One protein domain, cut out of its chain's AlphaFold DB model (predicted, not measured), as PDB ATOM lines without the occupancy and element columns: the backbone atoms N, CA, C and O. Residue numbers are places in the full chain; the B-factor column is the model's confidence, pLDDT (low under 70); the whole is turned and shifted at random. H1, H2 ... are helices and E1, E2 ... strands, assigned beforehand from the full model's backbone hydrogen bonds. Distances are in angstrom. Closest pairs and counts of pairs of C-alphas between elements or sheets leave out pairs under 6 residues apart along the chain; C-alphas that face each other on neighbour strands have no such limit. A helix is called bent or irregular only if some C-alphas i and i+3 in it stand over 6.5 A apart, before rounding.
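Overview. This is residues 2 to 122 of the 122 residues of an uncharacterized protein of Streptococcus dysgalactiae (UniProt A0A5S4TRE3). A small, strongly twisted sheet, E1 E4 E6 E5, forms the body, with H2 packed over one face; from this body the hairpin of E2 and E3 reaches out as an arm on one side, while H1 and H5, the first and last helices, lie away from the sheet on the other. H3 only grazes the sheet with its residues 71 to 74, and the short H4 follows it. The printed part has 121 residues with five named helices and six named strands, in the order H1 E1 E2 E3 H2 E4 H3 H4 E5 E6 H5; the four-stranded sheet is mixed, the pair E2 E3 antiparallel. The class is mixed, helices and strands; the whole is loose, with a radius of gyration of the C-alphas of 18.2 A and spans of 53 by 39 by 33 A.

Along the chain. H1, residues 2 to 10, begins at C-alpha 2 at (-53.218, 15.451, 18.129) and is 12.2 A long. E1 is residues 20 to 22, E2 28 to 32 and E3 41 to 45. H2, residues 47 to 58, spans 16.4 A; E4 is residues 67 to 69. H3, residues 71 to 84, is 19.9 A long and irregular: C-alphas 76 and 79 are 7.6 A apart. H4 is residues 88 to 91 and E5 93 to 97. E6, residues 100 to 107, spans 18.3 A and bends by 65 degrees at residue 103. H5, residues 112 to 121, spans 14.2 A and ends at C-alpha 121 at (-63.411, 19.944, 22.087).

Arrangement. E1 and E4 are parallel at 18 degrees, with N 22 and O 68 2.8 A apart. E4 and E6 are antiparallel, with N 69 and O 105 at 2.8 A. E5 and E6 form a hairpin, with N 95 and O 104 at 2.7 A. H2 is on one face of this sheet, giving two layers, helix over strands; the C-alphas of Gly 21 and Ser 56 are its closest to E1, 3.9 A. E4, H3 H4 and E5 form a split strand-helix-strand unit, two strands of one sheet that are not neighbours, with helices between them along the chain and E6 between them in the sheet, and its crossover is right-handed. H3 touches H4 with residues 78 to 82 alone, closest at the C-alphas of Ile 82 and Tyr 88, 5.6 A. The hairpin E2 E3 has N 30 and O 43 at 2.9 A. H1 and H5 only just touch, with 3 pairs of C-alphas within 8 A, closest at Met 3 and Ile 118, 6.1 A; they run the same way at a shallow tilt of 20 degrees. In H1, H2 and H5 every O i to N i+4 pair is within hydrogen-bond range, in H3 8 of 10, and H4 is too short for such a pair.

Size, cuts and confidence. The C-alphas farthest apart, those of Gly 36 and Lys 86, are 53.8 A apart. The printed part has no cut, and no link is long. The mean pLDDT of the printed part is 93.3, and no printed residue is under 70.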
ATOM      1  N   LYS A   2     -51.810  15.615  18.546       92.62
ATOM      2  CA  LYS A   2     -53.218  15.451  18.129       92.62
ATOM      3  C   LYS A   2     -53.965  16.770  17.886       92.62
ATOM      4  O   LYS A   2     -54.499  16.950  16.802       92.62
ATOM      5  N   MET A   3     -53.901  17.725  18.820       94.06
ATOM      6  CA  MET A   3     -54.534  19.047  18.656       94.06
ATOM      7  C   MET A   3     -54.033  19.805  17.419       94.06
ATOM      8  O   MET A   3     -54.811  20.408  16.688       94.06
ATOM      9  N   PHE A   4     -52.720  19.804  17.180       94.38
ATOM     10  CA  PHE A   4     -52.155  20.537  16.049       94.38
ATOM     11  C   PHE A   4     -52.597  19.924  14.719       94.38
ATOM     12  O   PHE A   4     -53.079  20.646  13.851       94.38
ATOM     13  N   ASN A   5     -52.523  18.596  14.604       95.50
ATOM     14  CA  ASN A   5     -52.989  17.879  13.418       95.50
ATOM     15  C   ASN A   5     -54.499  18.026  13.205       95.50
ATOM     16  O   ASN A   5     -54.928  18.148  12.065       95.50
ATOM     17  N   TYR A   6     -55.295  18.100  14.275       94.81
ATOM     18  CA  TYR A   6     -56.711  18.439  14.159       94.81
ATOM     19  C   TYR A   6     -56.911  19.789  13.460       94.81
ATOM     20  O   TYR A   6     -57.668  19.880  12.495       94.81
ATOM     21  N   ARG A   7     -56.182  20.831  13.888       94.88
ATOM     22  CA  ARG A   7     -56.274  22.147  13.241       94.88
ATOM     23  C   ARG A   7     -55.782  22.117  11.797       94.88
ATOM     24  O   ARG A   7     -56.404  22.748  10.957       94.88
ATOM     25  N   LEU A   8     -54.701  21.396  11.499       96.44
ATOM     26  CA  LEU A   8     -54.224  21.239  10.119       96.44
ATOM     27  C   LEU A   8     -55.306  20.625   9.229       96.44
ATOM     28  O   LEU A   8     -55.665  21.224   8.217       96.44
ATOM     29  N   ASN A   9     -55.891  19.512   9.668       95.25
ATOM     30  CA  ASN A   9     -56.951  18.831   8.933       95.25
ATOM     31  C   ASN A   9     -58.191  19.726   8.770       95.25
ATOM     32  O   ASN A   9     -58.799  19.725   7.705       95.25
ATOM     33  N   HIS A  10     -58.539  20.535   9.779       94.94
ATOM     34  CA  HIS A  10     -59.635  21.510   9.691       94.94
ATOM     35  C   HIS A  10     -59.431  22.533   8.559       94.94
ATOM     36  O   HIS A  10     -60.393  22.956   7.924       94.94
ATOM     37  N   TYR A  11     -58.181  22.902   8.274       96.69
ATOM     38  CA  TYR A  11     -57.817  23.775   7.156       96.69
ATOM     39  C   TYR A  11     -57.414  23.005   5.882       96.69
ATOM     40  O   TYR A  11     -56.829  23.598   4.979       96.69
ATOM     41  N   ASN A  12     -57.738  21.709   5.786       97.00
ATOM     42  CA  ASN A  12     -57.384  20.820   4.670       97.00
ATOM     43  C   ASN A  12     -55.870  20.689   4.406       97.00
ATOM     44  O   ASN A  12     -55.455  20.479   3.266       97.00
ATOM     45  N   TYR A  13     -55.041  20.803   5.446       97.81
ATOM     46  CA  TYR A  13     -53.618  20.468   5.383       97.81
ATOM     47  C   TYR A  13     -53.364  19.044   5.873       97.81
ATOM     48  O   TYR A  13     -54.053  18.554   6.768       97.81
ATOM     49  N   ASP A  14     -52.319  18.414   5.337       97.56
ATOM     50  CA  ASP A  14     -51.886  17.093   5.779       97.56
ATOM     51  C   ASP A  14     -51.393  17.108   7.229       97.56
ATOM     52  O   ASP A  14     -50.698  18.021   7.684       97.56
ATOM     53  N   SER A  15     -51.716  16.041   7.957       95.81
ATOM     54  CA  SER A  15     -51.187  15.811   9.298       95.81
ATOM     55  C   SER A  15     -49.680  15.553   9.266       95.81
ATOM     56  O   SER A  15     -49.175  14.808   8.426       95.81
ATOM     57  N   ILE A  16     -48.965  16.088  10.254       95.56
ATOM     58  CA  ILE A  16     -47.517  15.908  10.383       95.56
ATOM     59  C   ILE A  16     -47.159  14.982  11.548       95.56
ATOM     60  O   ILE A  16     -47.904  14.832  12.525       95.56
ATOM     61  N   LYS A  17     -45.976  14.376  11.458       94.56
ATOM     62  CA  LYS A  17     -45.336  13.639  12.553       94.56
ATOM     63  C   LYS A  17     -44.190  14.465  13.122       94.56
ATOM     64  O   LYS A  17     -43.537  15.202  12.392       94.56
ATOM     65  N   VAL A  18     -43.958  14.331  14.422       95.06
ATOM     66  CA  VAL A  18     -42.891  15.038  15.144       95.06
ATOM     67  C   VAL A  18     -42.132  14.038  15.997       95.06
ATOM     68  O   VAL A  18     -42.761  13.241  16.695       95.06
ATOM     69  N   GLY A  19     -40.807  14.090  15.915       96.69
ATOM     70  CA  GLY A  19     -39.885  13.352  16.764       96.69
ATOM     71  C   GLY A  19     -39.181  14.300  17.730       96.69
ATOM     72  O   GLY A  19     -38.817  15.414  17.352       96.69
ATOM     73  N   ILE A  20     -39.017  13.874  18.978       97.62
ATOM     74  CA  ILE A  20     -38.323  14.619  20.030       97.62
ATOM     75  C   ILE A  20     -37.115  13.793  20.463       97.62
ATOM     76  O   ILE A  20     -37.256  12.623  20.808       97.62
ATOM     77  N   GLY A  21     -35.935  14.409  20.440       97.56
ATOM     78  CA  GLY A  21     -34.686  13.806  20.895       97.56
ATOM     79  C   GLY A  21     -34.162  14.510  22.139       97.56
ATOM     80  O   GLY A  21     -34.080  15.737  22.160       97.56
ATOM     81  N   LEU A  22     -33.796  13.742  23.163       97.75
ATOM     82  CA  LEU A  22     -33.213  14.251  24.403       97.75
ATOM     83  C   LEU A  22     -31.773  13.748  24.544       97.75
ATOM     84  O   LEU A  22     -31.527  12.544  24.605       97.75
ATOM     85  N   GLY A  23     -30.825  14.677  24.622       96.50
ATOM     86  CA  GLY A  23     -29.408  14.398  24.845       96.50
ATOM     87  C   GLY A  23     -28.903  15.102  26.100       96.50
ATOM     88  O   GLY A  23     -29.342  16.203  26.427       96.50
ATOM     89  N   CYS A  24     -27.970  14.466  26.805       96.19
ATOM     90  CA  CYS A  24     -27.304  15.030  27.974       96.19
ATOM     91  C   CYS A  24     -25.830  14.629  27.950       96.19
ATOM     92  O   CYS A  24     -25.500  13.472  27.684       96.19
ATOM     93  N   SER A  25     -24.962  15.607  28.188       95.81
ATOM     94  CA  SER A  25     -23.514  15.468  28.301       95.81
ATOM     95  C   SER A  25     -22.937  16.752  28.906       95.81
ATOM     96  O   SER A  25     -23.658  17.736  29.082       95.81
ATOM     97  N   GLU A  26     -21.645  16.740  29.216       95.19
ATOM     98  CA  GLU A  26     -20.899  17.967  29.492       95.19
ATOM     99  C   GLU A  26     -20.657  18.717  28.173       95.19
ATOM    100  O   GLU A  26     -20.251  18.121  27.176       95.19
ATOM    101  N   GLU A  27     -20.933  20.021  28.161       93.62
ATOM    102  CA  GLU A  27     -20.967  20.837  26.946       93.62
ATOM    103  C   GLU A  27     -20.129  22.103  27.101       93.62
ATOM    104  O   GLU A  27     -20.089  22.723  28.168       93.62
ATOM    105  N   LEU A  28     -19.536  22.550  25.996       95.44
ATOM    106  CA  LEU A  28     -18.915  23.863  25.915       95.44
ATOM    107  C   LEU A  28     -19.970  24.892  25.504       95.44
ATOM    108  O   LEU A  28     -20.533  24.821  24.411       95.44
ATOM    109  N   VAL A  29     -20.199  25.889  26.358       94.62
ATOM    110  CA  VAL A  29     -21.067  27.026  26.035       94.62
ATOM    111  C   VAL A  29     -20.215  28.256  25.774       94.62
ATOM    112  O   VAL A  29     -19.525  28.745  26.669       94.62
ATOM    113  N   VAL A  30     -20.285  28.783  24.553       92.94
ATOM    114  CA  VAL A  30     -19.581  30.010  24.158       92.94
ATOM    115  C   VAL A  30     -20.569  31.107  23.806       92.94
ATOM    116  O   VAL A  30     -21.654  30.855  23.289       92.94
ATOM    117  N   LYS A  31     -20.179  32.353  24.060       91.25
ATOM    118  CA  LYS A  31     -20.875  33.512  23.510       91.25
ATOM    119  C   LYS A  31     -20.314  33.795  22.120       91.25
ATOM    120  O   LYS A  31     -19.130  34.101  21.993       91.25
ATOM    121  N   ALA A  32     -21.159  33.719  21.104       89.88
ATOM    122  CA  ALA A  32     -20.811  34.063  19.736       89.88
ATOM    123  C   ALA A  32     -21.354  35.444  19.364       89.88
ATOM    124  O   ALA A  32     -22.465  35.828  19.731       89.88
ATOM    125  N   GLY A  33     -20.539  36.193  18.631       87.81
ATOM    126  CA  GLY A  33     -20.879  37.529  18.167       87.81
ATOM    127  C   GLY A  33     -19.634  38.320  17.797       87.81
ATOM    128  O   GLY A  33     -18.664  38.356  18.553       87.81
ATOM    129  N   GLN A  34     -19.660  38.957  16.629       83.56
ATOM    130  CA  GLN A  34     -18.626  39.901  16.223       83.56
ATOM    131  C   GLN A  34     -18.976  41.291  16.766       83.56
ATOM    132  O   GLN A  34     -20.134  41.709  16.742       83.56
ATOM    133  N   VAL A  35     -17.978  42.040  17.234       82.94
ATOM    134  CA  VAL A  35     -18.188  43.433  17.652       82.94
ATOM    135  C   VAL A  35     -18.782  44.229  16.485       82.94
ATOM    136  O   VAL A  35     -18.225  44.240  15.391       82.94
ATOM    137  N   GLY A  36     -19.925  44.875  16.726       84.19
ATOM    138  CA  GLY A  36     -20.652  45.658  15.724       84.19
ATOM    139  C   GLY A  36     -21.727  44.898  14.936       84.19
ATOM    140  O   GLY A  36     -22.499  45.550  14.244       84.19
ATOM    141  N   SER A  37     -21.846  43.567  15.063       86.44
ATOM    142  CA  SER A  37     -22.896  42.806  14.358       86.44
ATOM    143  C   SER A  37     -24.248  42.773  15.082       86.44
ATOM    144  O   SER A  37     -25.239  42.336  14.506       86.44
ATOM    145  N   GLY A  38     -24.296  43.181  16.355       86.38
ATOM    146  CA  GLY A  38     -25.483  43.050  17.211       86.38
ATOM    147  C   GLY A  38     -25.774  41.616  17.679       86.38
ATOM    148  O   GLY A  38     -26.666  41.423  18.502       86.38
ATOM    149  N   ILE A  39     -25.010  40.623  17.210       83.88
ATOM    150  CA  ILE A  39     -25.163  39.212  17.586       83.88
ATOM    151  C   ILE A  39     -24.556  38.991  18.979       83.88
ATOM    152  O   ILE A  39     -23.425  39.401  19.250       83.88
ATOM    153  N   ASN A  40     -25.320  38.353  19.865       89.12
ATOM    154  CA  ASN A  40     -24.952  38.078  21.255       89.12
ATOM    155  C   ASN A  40     -25.575  36.749  21.715       89.12
ATOM    156  O   ASN A  40     -26.297  36.694  22.713       89.12
ATOM    157  N   ASP A  41     -25.310  35.687  20.958       91.81
ATOM    158  CA  ASP A  41     -25.957  34.393  21.158       91.81
ATOM    159  C   ASP A  41     -25.072  33.447  21.965       91.81
ATOM    160  O   ASP A  41     -23.843  33.458  21.861       91.81
ATOM    161  N   LYS A  42     -25.702  32.605  22.784       92.50
ATOM    162  CA  LYS A  42     -25.032  31.460  23.404       92.50
ATOM    163  C   LYS A  42     -25.088  30.300  22.421       92.50
ATOM    164  O   LYS A  42     -26.155  29.986  21.905       92.50
ATOM    165  N   ILE A  43     -23.946  29.673  22.180       92.75
ATOM    166  CA  ILE A  43     -23.829  28.474  21.358       92.75
ATOM    167  C   ILE A  43     -23.379  27.335  22.262       92.75
ATOM    168  O   ILE A  43     -22.411  27.481  23.009       92.75
ATOM    169  N   TRP A  44     -24.088  26.214  22.173       94.12
ATOM    170  CA  TRP A  44     -23.755  24.958  22.834       94.12
ATOM    171  C   TRP A  44     -23.031  24.056  21.838       94.12
ATOM    172  O   TRP A  44     -23.510  23.861  20.720       94.12
ATOM    173  N   ILE A  45     -21.868  23.549  22.231       94.38
ATOM    174  CA  ILE A  45     -21.024  22.686  21.412       94.38
ATOM    175  C   ILE A  45     -20.657  21.454  22.229       94.38
ATOM    176  O   ILE A  45     -20.000  21.564  23.268       94.38
ATOM    177  N   GLY A  46     -21.002  20.288  21.694       95.31
ATOM    178  CA  GLY A  46     -20.699  19.018  22.331       95.31
ATOM    179  C   GLY A  46     -21.700  17.922  21.986       95.31
ATOM    180  O   GLY A  46     -22.514  18.025  21.060       95.31
ATOM    181  N   LYS A  47     -21.555  16.812  22.706       95.75
ATOM    182  CA  LYS A  47     -22.227  15.546  22.432       95.75
ATOM    183  C   LYS A  47     -23.732  15.588  22.711       95.75
ATOM    184  O   LYS A  47     -24.481  14.965  21.971       95.75
ATOM    185  N   ALA A  48     -24.196  16.324  23.715       95.62
ATOM    186  CA  ALA A  48     -25.610  16.451  24.053       95.62
ATOM    187  C   ALA A  48     -26.430  16.993  22.875       95.62
ATOM    188  O   ALA A  48     -27.498  16.460  22.583       95.62
ATOM    189  N   VAL A  49     -25.915  18.012  22.175       95.69
ATOM    190  CA  VAL A  49     -26.586  18.603  21.003       95.69
ATOM    191  C   VAL A  49     -26.596  17.622  19.828       95.69
ATOM    192  O   VAL A  49     -27.617  17.483  19.153       95.69
ATOM    193  N   VAL A  50     -25.489  16.903  19.611       94.94
ATOM    194  CA  VAL A  50     -25.384  15.876  18.560       94.94
ATOM    195  C   VAL A  50     -26.354  14.723  18.824       94.94
ATOM    196  O   VAL A  50     -27.137  14.373  17.944       94.94
ATOM    197  N   ASP A  51     -26.351  14.179  20.041       95.19
ATOM    198  CA  ASP A  51     -27.220  13.073  20.444       95.19
ATOM    199  C   ASP A  51     -28.696  13.485  20.350       95.19
ATOM    200  O   ASP A  51     -29.494  12.774  19.744       95.19
ATOM    201  N   ALA A  52     -29.066  14.664  20.867       96.88
ATOM    202  CA  ALA A  52     -30.432  15.179  20.762       96.88
ATOM    203  C   ALA A  52     -30.879  15.317  19.296       96.88
ATOM    204  O   ALA A  52     -31.980  14.891  18.942       96.88
ATOM    205  N   SER A  53     -30.013  15.851  18.428       96.38
ATOM    206  CA  SER A  53     -30.299  15.989  16.997       96.38
ATOM    207  C   SER A  53     -30.491  14.628  16.326       96.38
ATOM    208  O   SER A  53     -31.506  14.416  15.662       96.38
ATOM    209  N   HIS A  54     -29.560  13.688  16.519       94.62
ATOM    210  CA  HIS A  54     -29.649  12.343  15.942       94.62
ATOM    211  C   HIS A  54     -30.887  11.584  16.430       94.62
ATOM    212  O   HIS A  54     -31.583  10.958  15.630       94.62
ATOM    213  N   LEU A  55     -31.200  11.658  17.725       96.31
ATOM    214  CA  LEU A  55     -32.385  11.016  18.290       96.31
ATOM    215  C   LEU A  55     -33.674  11.645  17.752       96.31
ATOM    216  O   LEU A  55     -34.599  10.913  17.414       96.31
ATOM    217  N   SER A  56     -33.727  12.971  17.594       96.56
ATOM    218  CA  SER A  56     -34.906  13.652  17.040       96.56
ATOM    219  C   SER A  56     -35.176  13.291  15.576       96.56
ATOM    220  O   SER A  56     -36.336  13.198  15.177       96.56
ATOM    221  N   ASP A  57     -34.127  13.023  14.790       94.75
ATOM    222  CA  ASP A  57     -34.276  12.566  13.405       94.75
ATOM    223  C   ASP A  57     -34.799  11.122  13.324       94.75
ATOM    224  O   ASP A  57     -35.571  10.785  12.422       94.75
ATOM    225  N   LYS A  58     -34.431  10.276  14.293       94.31
ATOM    226  CA  LYS A  58     -34.894   8.882  14.400       94.31
ATOM    227  C   LYS A  58     -36.315   8.775  14.981       94.31
ATOM    228  O   LYS A  58     -37.080   7.901  14.570       94.31
ATOM    229  N   ALA A  59     -36.669   9.640  15.929       95.88
ATOM    230  CA  ALA A  59     -37.916   9.574  16.685       95.88
ATOM    231  C   ALA A  59     -39.169   9.670  15.795       95.88
ATOM    232  O   ALA A  59     -39.209  10.409  14.808       95.88
ATOM    233  N   ASN A  60     -40.224   8.933  16.161       95.50
ATOM    234  CA  ASN A  60     -41.494   8.844  15.421       95.50
ATOM    235  C   ASN A  60     -41.363   8.316  13.971       95.50
ATOM    236  O   ASN A  60     -42.231   8.552  13.118       95.50
ATOM    237  N   ARG A  61     -40.268   7.607  13.663       93.00
ATOM    238  CA  ARG A  61     -40.010   6.966  12.365       93.00
ATOM    239  C   ARG A  61     -39.695   5.489  12.555       93.00
ATOM    240  O   ARG A  61     -39.226   5.071  13.603       93.00
ATOM    241  N   ASN A  62     -39.945   4.681  11.525       90.88
ATOM    242  CA  ASN A  62     -39.568   3.260  11.483       90.88
ATOM    243  C   ASN A  62     -40.052   2.407  12.676       90.88
ATOM    244  O   ASN A  62     -39.446   1.383  12.982       90.88
ATOM    245  N   GLY A  63     -41.154   2.807  13.319       91.00
ATOM    246  CA  GLY A  63     -41.714   2.126  14.491       91.00
ATOM    247  C   GLY A  63     -41.077   2.513  15.827       91.00
ATOM    248  O   GLY A  63     -41.426   1.902  16.829       91.00
ATOM    249  N   LEU A  64     -40.176   3.499  15.842       94.56
ATOM    250  CA  LEU A  64     -39.604   4.058  17.065       94.56
ATOM    251  C   LEU A  64     -40.575   5.022  17.742       94.56
ATOM    252  O   LEU A  64     -41.362   5.709  17.073       94.56
ATOM    253  N   SER A  65     -40.459   5.110  19.065       96.50
ATOM    254  CA  SER A  65     -41.245   6.039  19.873       96.50
ATOM    255  C   SER A  65     -41.053   7.506  19.457       96.50
ATOM    256  O   SER A  65     -40.012   7.885  18.904       96.50
ATOM    257  N   PRO A  66     -42.057   8.371  19.694       96.69
ATOM    258  CA  PRO A  66     -41.993   9.784  19.330       96.69
ATOM    259  C   PRO A  66     -41.058  10.611  20.211       96.69
ATOM    260  O   PRO A  66     -40.618  11.673  19.772       96.69
ATOM    261  N   ILE A  67     -40.744  10.142  21.419       97.62
ATOM    262  CA  ILE A  67     -39.732  10.730  22.292       97.62
ATOM    263  C   ILE A  67     -38.630   9.693  22.458       97.62
ATOM    264  O   ILE A  67     -38.895   8.602  22.954       97.62
ATOM    265  N   LEU A  68     -37.410  10.039  22.051       97.56
ATOM    266  CA  LEU A  68     -36.217   9.226  22.253       97.56
ATOM    267  C   LEU A  68     -35.210   9.990  23.112       97.56
ATOM    268  O   LEU A  68     -35.018  11.194  22.939       97.56
ATOM    269  N   MET A  69     -34.539   9.297  24.024       97.31
ATOM    270  CA  MET A  69     -33.579   9.892  24.946       97.31
ATOM    271  C   MET A  69     -32.307   9.061  25.077       97.31
ATOM    272  O   MET A  69     -32.332   7.829  24.993       97.31
ATOM    273  N   SER A  70     -31.183   9.746  25.280       96.12
ATOM    274  CA  SER A  70     -29.903   9.089  25.521       96.12
ATOM    275  C   SER A  70     -29.903   8.359  26.868       96.12
ATOM    276  O   SER A  70     -30.660   8.694  27.781       96.12
ATOM    277  N   ASN A  71     -29.009   7.379  27.012       94.94
ATOM    278  CA  ASN A  71     -28.865   6.616  28.252       94.94
ATOM    279  C   ASN A  71     -28.621   7.521  29.475       94.94
ATOM    280  O   ASN A  71     -29.217   7.310  30.522       94.94
ATOM    281  N   LEU A  72     -27.794   8.565  29.321       95.75
ATOM    282  CA  LEU A  72     -27.480   9.483  30.420       95.75
ATOM    283  C   LEU A  72     -28.687  10.334  30.834       95.75
ATOM    284  O   LEU A  72     -28.854  10.617  32.016       95.75
ATOM    285  N   VAL A  73     -29.541  10.738  29.882       96.94
ATOM    286  CA  VAL A  73     -30.798  11.422  30.223       96.94
ATOM    287  C   VAL A  73     -31.648  10.510  31.096       96.94
ATOM    288  O   VAL A  73     -32.060  10.930  32.173       96.94
ATOM    289  N   PHE A  74     -31.874   9.273  30.649       96.31
ATOM    290  CA  PHE A  74     -32.725   8.324  31.357       96.31
ATOM    291  C   PHE A  74     -32.186   8.007  32.758       96.31
ATOM    292  O   PHE A  74     -32.909   8.193  33.733       96.31
ATOM    293  N   SER A  75     -30.900   7.660  32.885       95.56
ATOM    294  CA  SER A  75     -30.292   7.333  34.183       95.56
ATOM    295  C   SER A  75     -30.357   8.479  35.196       95.56
ATOM    296  O   SER A  75     -30.351   8.238  36.397       95.56
ATOM    297  N   ASN A  76     -30.405   9.731  34.728       96.56
ATOM    298  CA  ASN A  76     -30.490  10.902  35.602       96.56
ATOM    299  C   ASN A  76     -31.914  11.188  36.103       96.56
ATOM    300  O   ASN A  76     -32.066  11.923  37.078       96.56
ATOM    301  N   ILE A  77     -32.951  10.669  35.432       96.31
ATOM    302  CA  ILE A  77     -34.357  10.980  35.744       96.31
ATOM    303  C   ILE A  77     -35.174   9.760  36.186       96.31
ATOM    304  O   ILE A  77     -36.228   9.948  36.788       96.31
ATOM    305  N   GLU A  78     -34.712   8.538  35.910       95.69
ATOM    306  CA  GLU A  78     -35.450   7.289  36.148       95.69
ATOM    307  C   GLU A  78     -35.951   7.174  37.592       95.69
ATOM    308  O   GLU A  78     -37.154   7.033  37.812       95.69
ATOM    309  N   ASP A  79     -35.062   7.325  38.578       96.12
ATOM    310  CA  ASP A  79     -35.422   7.207  39.997       96.12
ATOM    311  C   ASP A  79     -36.494   8.225  40.413       96.12
ATOM    312  O   ASP A  79     -37.422   7.889  41.151       96.12
ATOM    313  N   LEU A  80     -36.393   9.462  39.919       97.00
ATOM    314  CA  LEU A  80     -37.351  10.530  40.219       97.00
ATOM    315  C   LEU A  80     -38.722  10.226  39.612       97.00
ATOM    316  O   LEU A  80     -39.741  10.360  40.289       97.00
ATOM    317  N   LEU A  81     -38.744   9.770  38.357       95.50
ATOM    318  CA  LEU A  81     -39.976   9.404  37.665       95.50
ATOM    319  C   LEU A  81     -40.653   8.210  38.343       95.50
ATOM    320  O   LEU A  81     -41.842   8.267  38.643       95.50
ATOM    321  N   ILE A  82     -39.910   7.148  38.658       95.44
ATOM    322  CA  ILE A  82     -40.462   5.945  39.301       95.44
ATOM    323  C   ILE A  82     -41.010   6.256  40.704       95.44
ATOM    324  O   ILE A  82     -42.028   5.681  41.105       95.44
ATOM    325  N   GLN A  83     -40.371   7.165  41.450       97.12
ATOM    326  CA  GLN A  83     -40.879   7.636  42.744       97.12
ATOM    327  C   GLN A  83     -42.199   8.403  42.609       97.12
ATOM    328  O   GLN A  83     -43.087   8.223  43.443       97.12
ATOM    329  N   GLU A  84     -42.337   9.230  41.570       95.69
ATOM    330  CA  GLU A  84     -43.577   9.951  41.273       95.69
ATOM    331  C   GLU A  84     -44.694   8.989  40.844       95.69
ATOM    332  O   GLU A  84     -45.824   9.066  41.333       95.69
ATOM    333  N   ASN A  85     -44.376   8.058  39.943       94.94
ATOM    334  CA  ASN A  85     -45.296   7.038  39.470       94.94
ATOM    335  C   ASN A  85     -44.540   5.793  38.983       94.94
ATOM    336  O   ASN A  85     -43.846   5.805  37.969       94.94
ATOM    337  N   LYS A  86     -44.763   4.658  39.648       95.56
ATOM    338  CA  LYS A  86     -44.098   3.389  39.315       95.56
ATOM    339  C   LYS A  86     -44.307   2.938  37.866       95.56
ATOM    340  O   LYS A  86     -43.454   2.235  37.339       95.56
ATOM    341  N   SER A  87     -45.395   3.354  37.214       95.44
ATOM    342  CA  SER A  87     -45.671   3.009  35.816       95.44
ATOM    343  C   SER A  87     -44.660   3.586  34.819       95.44
ATOM    344  O   SER A  87     -44.574   3.076  33.706       95.44
ATOM    345  N   TYR A  88     -43.856   4.593  35.191       94.81
ATOM    346  CA  TYR A  88     -42.794   5.101  34.312       94.81
ATOM    347  C   TYR A  88     -41.756   4.030  33.944       94.81
ATOM    348  O   TYR A  88     -41.225   4.085  32.837       94.81
ATOM    349  N   ALA A  89     -41.526   3.039  34.814       93.12
ATOM    350  CA  ALA A  89     -40.644   1.906  34.525       93.12
ATOM    351  C   ALA A  89     -41.143   1.050  33.346       93.12
ATOM    352  O   ALA A  89     -40.341   0.475  32.618       93.12
ATOM    353  N   ASP A  90     -42.463   0.989  33.144       93.88
ATOM    354  CA  ASP A  90     -43.081   0.238  32.047       93.88
ATOM    355  C   ASP A  90     -43.285   1.106  30.796       93.88
ATOM    356  O   ASP A  90     -43.307   0.604  29.673       93.88
ATOM    357  N   TRP A  91     -43.480   2.418  30.974       95.56
ATOM    358  CA  TRP A  91     -43.762   3.352  29.877       95.56
ATOM    359  C   TRP A  91     -42.527   3.782  29.093       95.56
ATOM    360  O   TRP A  91     -42.666   4.263  27.966       95.56
ATOM    361  N   ILE A  92     -41.342   3.654  29.686       96.56
ATOM    362  CA  ILE A  92     -40.073   3.994  29.051       96.56
ATOM    363  C   ILE A  92     -39.323   2.697  28.782       96.56
ATOM    364  O   ILE A  92     -38.948   1.980  29.705       96.56
ATOM    365  N   ALA A  93     -39.097   2.395  27.507       95.06
ATOM    366  CA  ALA A  93     -38.496   1.136  27.090       95.06
ATOM    367  C   ALA A  93     -37.179   1.363  26.355       95.06
ATOM    368  O   ALA A  93     -36.977   2.372  25.679       95.06
ATOM    369  N   LEU A  94     -36.284   0.385  26.460       95.00
ATOM    370  CA  LEU A  94     -35.080   0.350  25.646       95.00
ATOM    371  C   LEU A  94     -35.457   0.062  24.188       95.00
ATOM    372  O   LEU A  94     -36.063  -0.963  23.877       95.00
ATOM    373  N   GLU A  95     -35.037   0.942  23.293       93.75
ATOM    374  CA  GLU A  95     -35.242   0.853  21.856       93.75
ATOM    375  C   GLU A  95     -33.910   0.821  21.104       93.75
ATOM    376  O   GLU A  95     -32.839   1.177  21.605       93.75
ATOM    377  N   SER A  96     -33.978   0.338  19.867       89.00
ATOM    378  CA  SER A  96     -32.851   0.331  18.940       89.00
ATOM    379  C   SER A  96     -33.375   0.452  17.518       89.00
ATOM    380  O   SER A  96     -34.472  -0.014  17.194       89.00
ATOM    381  N   SER A  97     -32.594   1.092  16.657       80.19
ATOM    382  CA  SER A  97     -32.921   1.169  15.239       80.19
ATOM    383  C   SER A  97     -32.497  -0.121  14.540       80.19
ATOM    384  O   SER A  97     -31.439  -0.671  14.810       80.19
ATOM    385  N   LYS A  98     -33.262  -0.582  13.547       72.06
ATOM    386  CA  LYS A  98     -32.807  -1.688  12.677       72.06
ATOM    387  C   LYS A  98     -31.565  -1.328  11.857       72.06
ATOM    388  O   LYS A  98     -30.892  -2.217  11.347       72.06
ATOM    389  N   PHE A  99     -31.304  -0.032  11.703       71.81
ATOM    390  CA  PHE A  99     -30.230   0.516  10.879       71.81
ATOM    391  C   PHE A  99     -29.018   0.967  11.698       71.81
ATOM    392  O   PHE A  99     -28.024   1.380  11.111       71.81
ATOM    393  N   ASP A 100     -29.100   0.923  13.031       70.81
ATOM    394  CA  ASP A 100     -28.053   1.422  13.917       70.81
ATOM    395  C   ASP A 100     -27.975   0.568  15.187       70.81
ATOM    396  O   ASP A 100     -28.994   0.237  15.785       70.81
ATOM    397  N   LEU A 101     -26.761   0.215  15.608       72.19
ATOM    398  CA  LEU A 101     -26.527  -0.600  16.806       72.19
ATOM    399  C   LEU A 101     -26.668   0.214  18.103       72.19
ATOM    400  O   LEU A 101     -26.612  -0.354  19.198       72.19
ATOM    401  N   GLU A 102     -26.830   1.533  17.989       80.62
ATOM    402  CA  GLU A 102     -27.046   2.426  19.119       80.62
ATOM    403  C   GLU A 102     -28.374   2.124  19.834       80.62
ATOM    404  O   GLU A 102     -29.446   2.075  19.224       80.62
ATOM    405  N   LYS A 103     -28.282   1.933  21.153       87.56
ATOM    406  CA  LYS A 103     -29.425   1.737  22.046       87.56
ATOM    407  C   LYS A 103     -29.779   3.054  22.727       87.56
ATOM    408  O   LYS A 103     -28.896   3.759  23.212       87.56
ATOM    409  N   PHE A 104     -31.066   3.345  22.800       93.69
ATOM    410  CA  PHE A 104     -31.623   4.549  23.415       93.69
ATOM    411  C   PHE A 104     -32.943   4.198  24.100       93.69
ATOM    412  O   PHE A 104     -33.464   3.106  23.906       93.69
ATOM    413  N   TYR A 105     -33.482   5.097  24.916       97.12
ATOM    414  CA  TYR A 105     -34.772   4.882  25.571       97.12
ATOM    415  C   TYR A 105     -35.867   5.632  24.824       97.12
ATOM    416  O   TYR A 105     -35.646   6.760  24.385       97.12
ATOM    417  N   GLY A 106     -37.027   5.006  24.662       97.31
ATOM    418  CA  GLY A 106     -38.163   5.554  23.936       97.31
ATOM    419  C   GLY A 106     -39.443   5.547  24.761       97.31
ATOM    420  O   GLY A 106     -39.639   4.672  25.607       97.31
ATOM    421  N   CYS A 107     -40.303   6.542  24.532       97.06
ATOM    422  CA  CYS A 107     -41.652   6.577  25.092       97.06
ATOM    423  C   CYS A 107     -42.634   7.452  24.280       97.06
ATOM    424  O   CYS A 107     -42.240   8.295  23.469       97.06
ATOM    425  N   ASP A 108     -43.936   7.269  24.533       95.94
ATOM    426  CA  ASP A 108     -45.041   8.113  24.035       95.94
ATOM    427  C   ASP A 108     -45.920   8.587  25.203       95.94
ATOM    428  O   ASP A 108     -47.127   8.348  25.270       95.94
ATOM    429  N   ILE A 109     -45.281   9.192  26.207       93.75
ATOM    430  CA  ILE A 109     -45.977   9.643  27.413       93.75
ATOM    431  C   ILE A 109     -46.767  10.908  27.090       93.75
ATOM    432  O   ILE A 109     -46.228  11.904  26.604       93.75
ATOM    433  N   VAL A 110     -48.062  10.874  27.397       91.69
ATOM    434  CA  VAL A 110     -48.999  11.964  27.120       91.69
ATOM    435  C   VAL A 110     -49.722  12.407  28.383       91.69
ATOM    436  O   VAL A 110     -50.034  11.611  29.266       91.69
ATOM    437  N   ASN A 111     -50.064  13.693  28.442       92.25
ATOM    438  CA  ASN A 111     -51.004  14.181  29.439       92.25
ATOM    439  C   ASN A 111     -52.421  13.717  29.062       92.25
ATOM    440  O   ASN A 111     -53.018  14.234  28.116       92.25
ATOM    441  N   ILE A 112     -52.952  12.747  29.809       93.38
ATOM    442  CA  ILE A 112     -54.259  12.128  29.539       93.38
ATOM    443  C   ILE A 112     -55.400  13.149  29.631       93.38
ATOM    444  O   ILE A 112     -56.310  13.116  28.805       93.38
ATOM    445  N   ALA A 113     -55.352  14.074  30.594       95.12
ATOM    446  CA  ALA A 113     -56.386  15.097  30.742       95.12
ATOM    447  C   ALA A 113     -56.447  16.001  29.504       95.12
ATOM    448  O   ALA A 113     -57.527  16.271  28.982       95.12
ATOM    449  N   PHE A 114     -55.285  16.400  28.984       94.62
ATOM    450  CA  PHE A 114     -55.212  17.172  27.748       94.62
ATOM    451  C   PHE A 114     -55.637  16.353  26.521       94.62
ATOM    452  O   PHE A 114     -56.347  16.864  25.659       94.62
ATOM    453  N   ASP A 115     -55.260  15.073  26.452       94.00
ATOM    454  CA  ASP A 115     -55.678  14.179  25.366       94.00
ATOM    455  C   ASP A 115     -57.201  14.009  25.301       94.00
ATOM    456  O   ASP A 115     -57.782  13.998  24.216       94.00
ATOM    457  N   ASN A 116     -57.849  13.901  26.462       95.88
ATOM    458  CA  ASN A 116     -59.302  13.815  26.566       95.88
ATOM    459  C   ASN A 116     -59.968  15.144  26.219       95.88
ATOM    460  O   ASN A 116     -60.911  15.151  25.433       95.88
ATOM    461  N   TRP A 117     -59.420  16.263  26.702       95.88
ATOM    462  CA  TRP A 117     -59.921  17.587  26.340       95.88
ATOM    463  C   TRP A 117     -59.927  17.799  24.821       95.88
ATOM    464  O   TRP A 117     -60.909  18.307  24.285       95.88
ATOM    465  N   ILE A 118     -58.885  17.347  24.110       94.62
ATOM    466  CA  ILE A 118     -58.854  17.396  22.641       94.62
ATOM    467  C   ILE A 118     -60.011  16.582  22.052       94.62
ATOM    468  O   ILE A 118     -60.725  17.108  21.217       94.62
ATOM    469  N   LYS A 119     -60.243  15.339  22.491       92.69
ATOM    470  CA  LYS A 119     -61.335  14.496  21.952       92.69
ATOM    471  C   LYS A 119     -62.726  15.098  22.164       92.69
ATOM    472  O   LYS A 119     -63.629  14.821  21.386       92.69
ATOM    473  N   GLU A 120     -62.904  15.853  23.242       95.06
ATOM    474  CA  GLU A 120     -64.182  16.472  23.597       95.06
ATOM    475  C   GLU A 120     -64.410  17.822  22.897       95.06
ATOM    476  O   GLU A 120     -65.557  18.209  22.689       95.06
ATOM    477  N   ASN A 121     -63.339  18.550  22.552       92.00
ATOM    478  CA  ASN A 121     -63.411  19.944  22.087       92.00
ATOM    479  C   ASN A 121     -62.861  20.164  20.668       92.00
ATOM    480  O   ASN A 121     -62.881  21.292  20.173       92.00
ATOM    481  N   CYS A 122     -62.328  19.124  20.032       86.38
ATOM    482  CA  CYS A 122     -61.834  19.121  18.662       86.38
ATOM    483  C   CYS A 122     -62.503  17.967  17.906       86.38
ATOM    484  O   CYS A 122     -63.359  18.259  17.040       86.38
TER     485      CYS A 122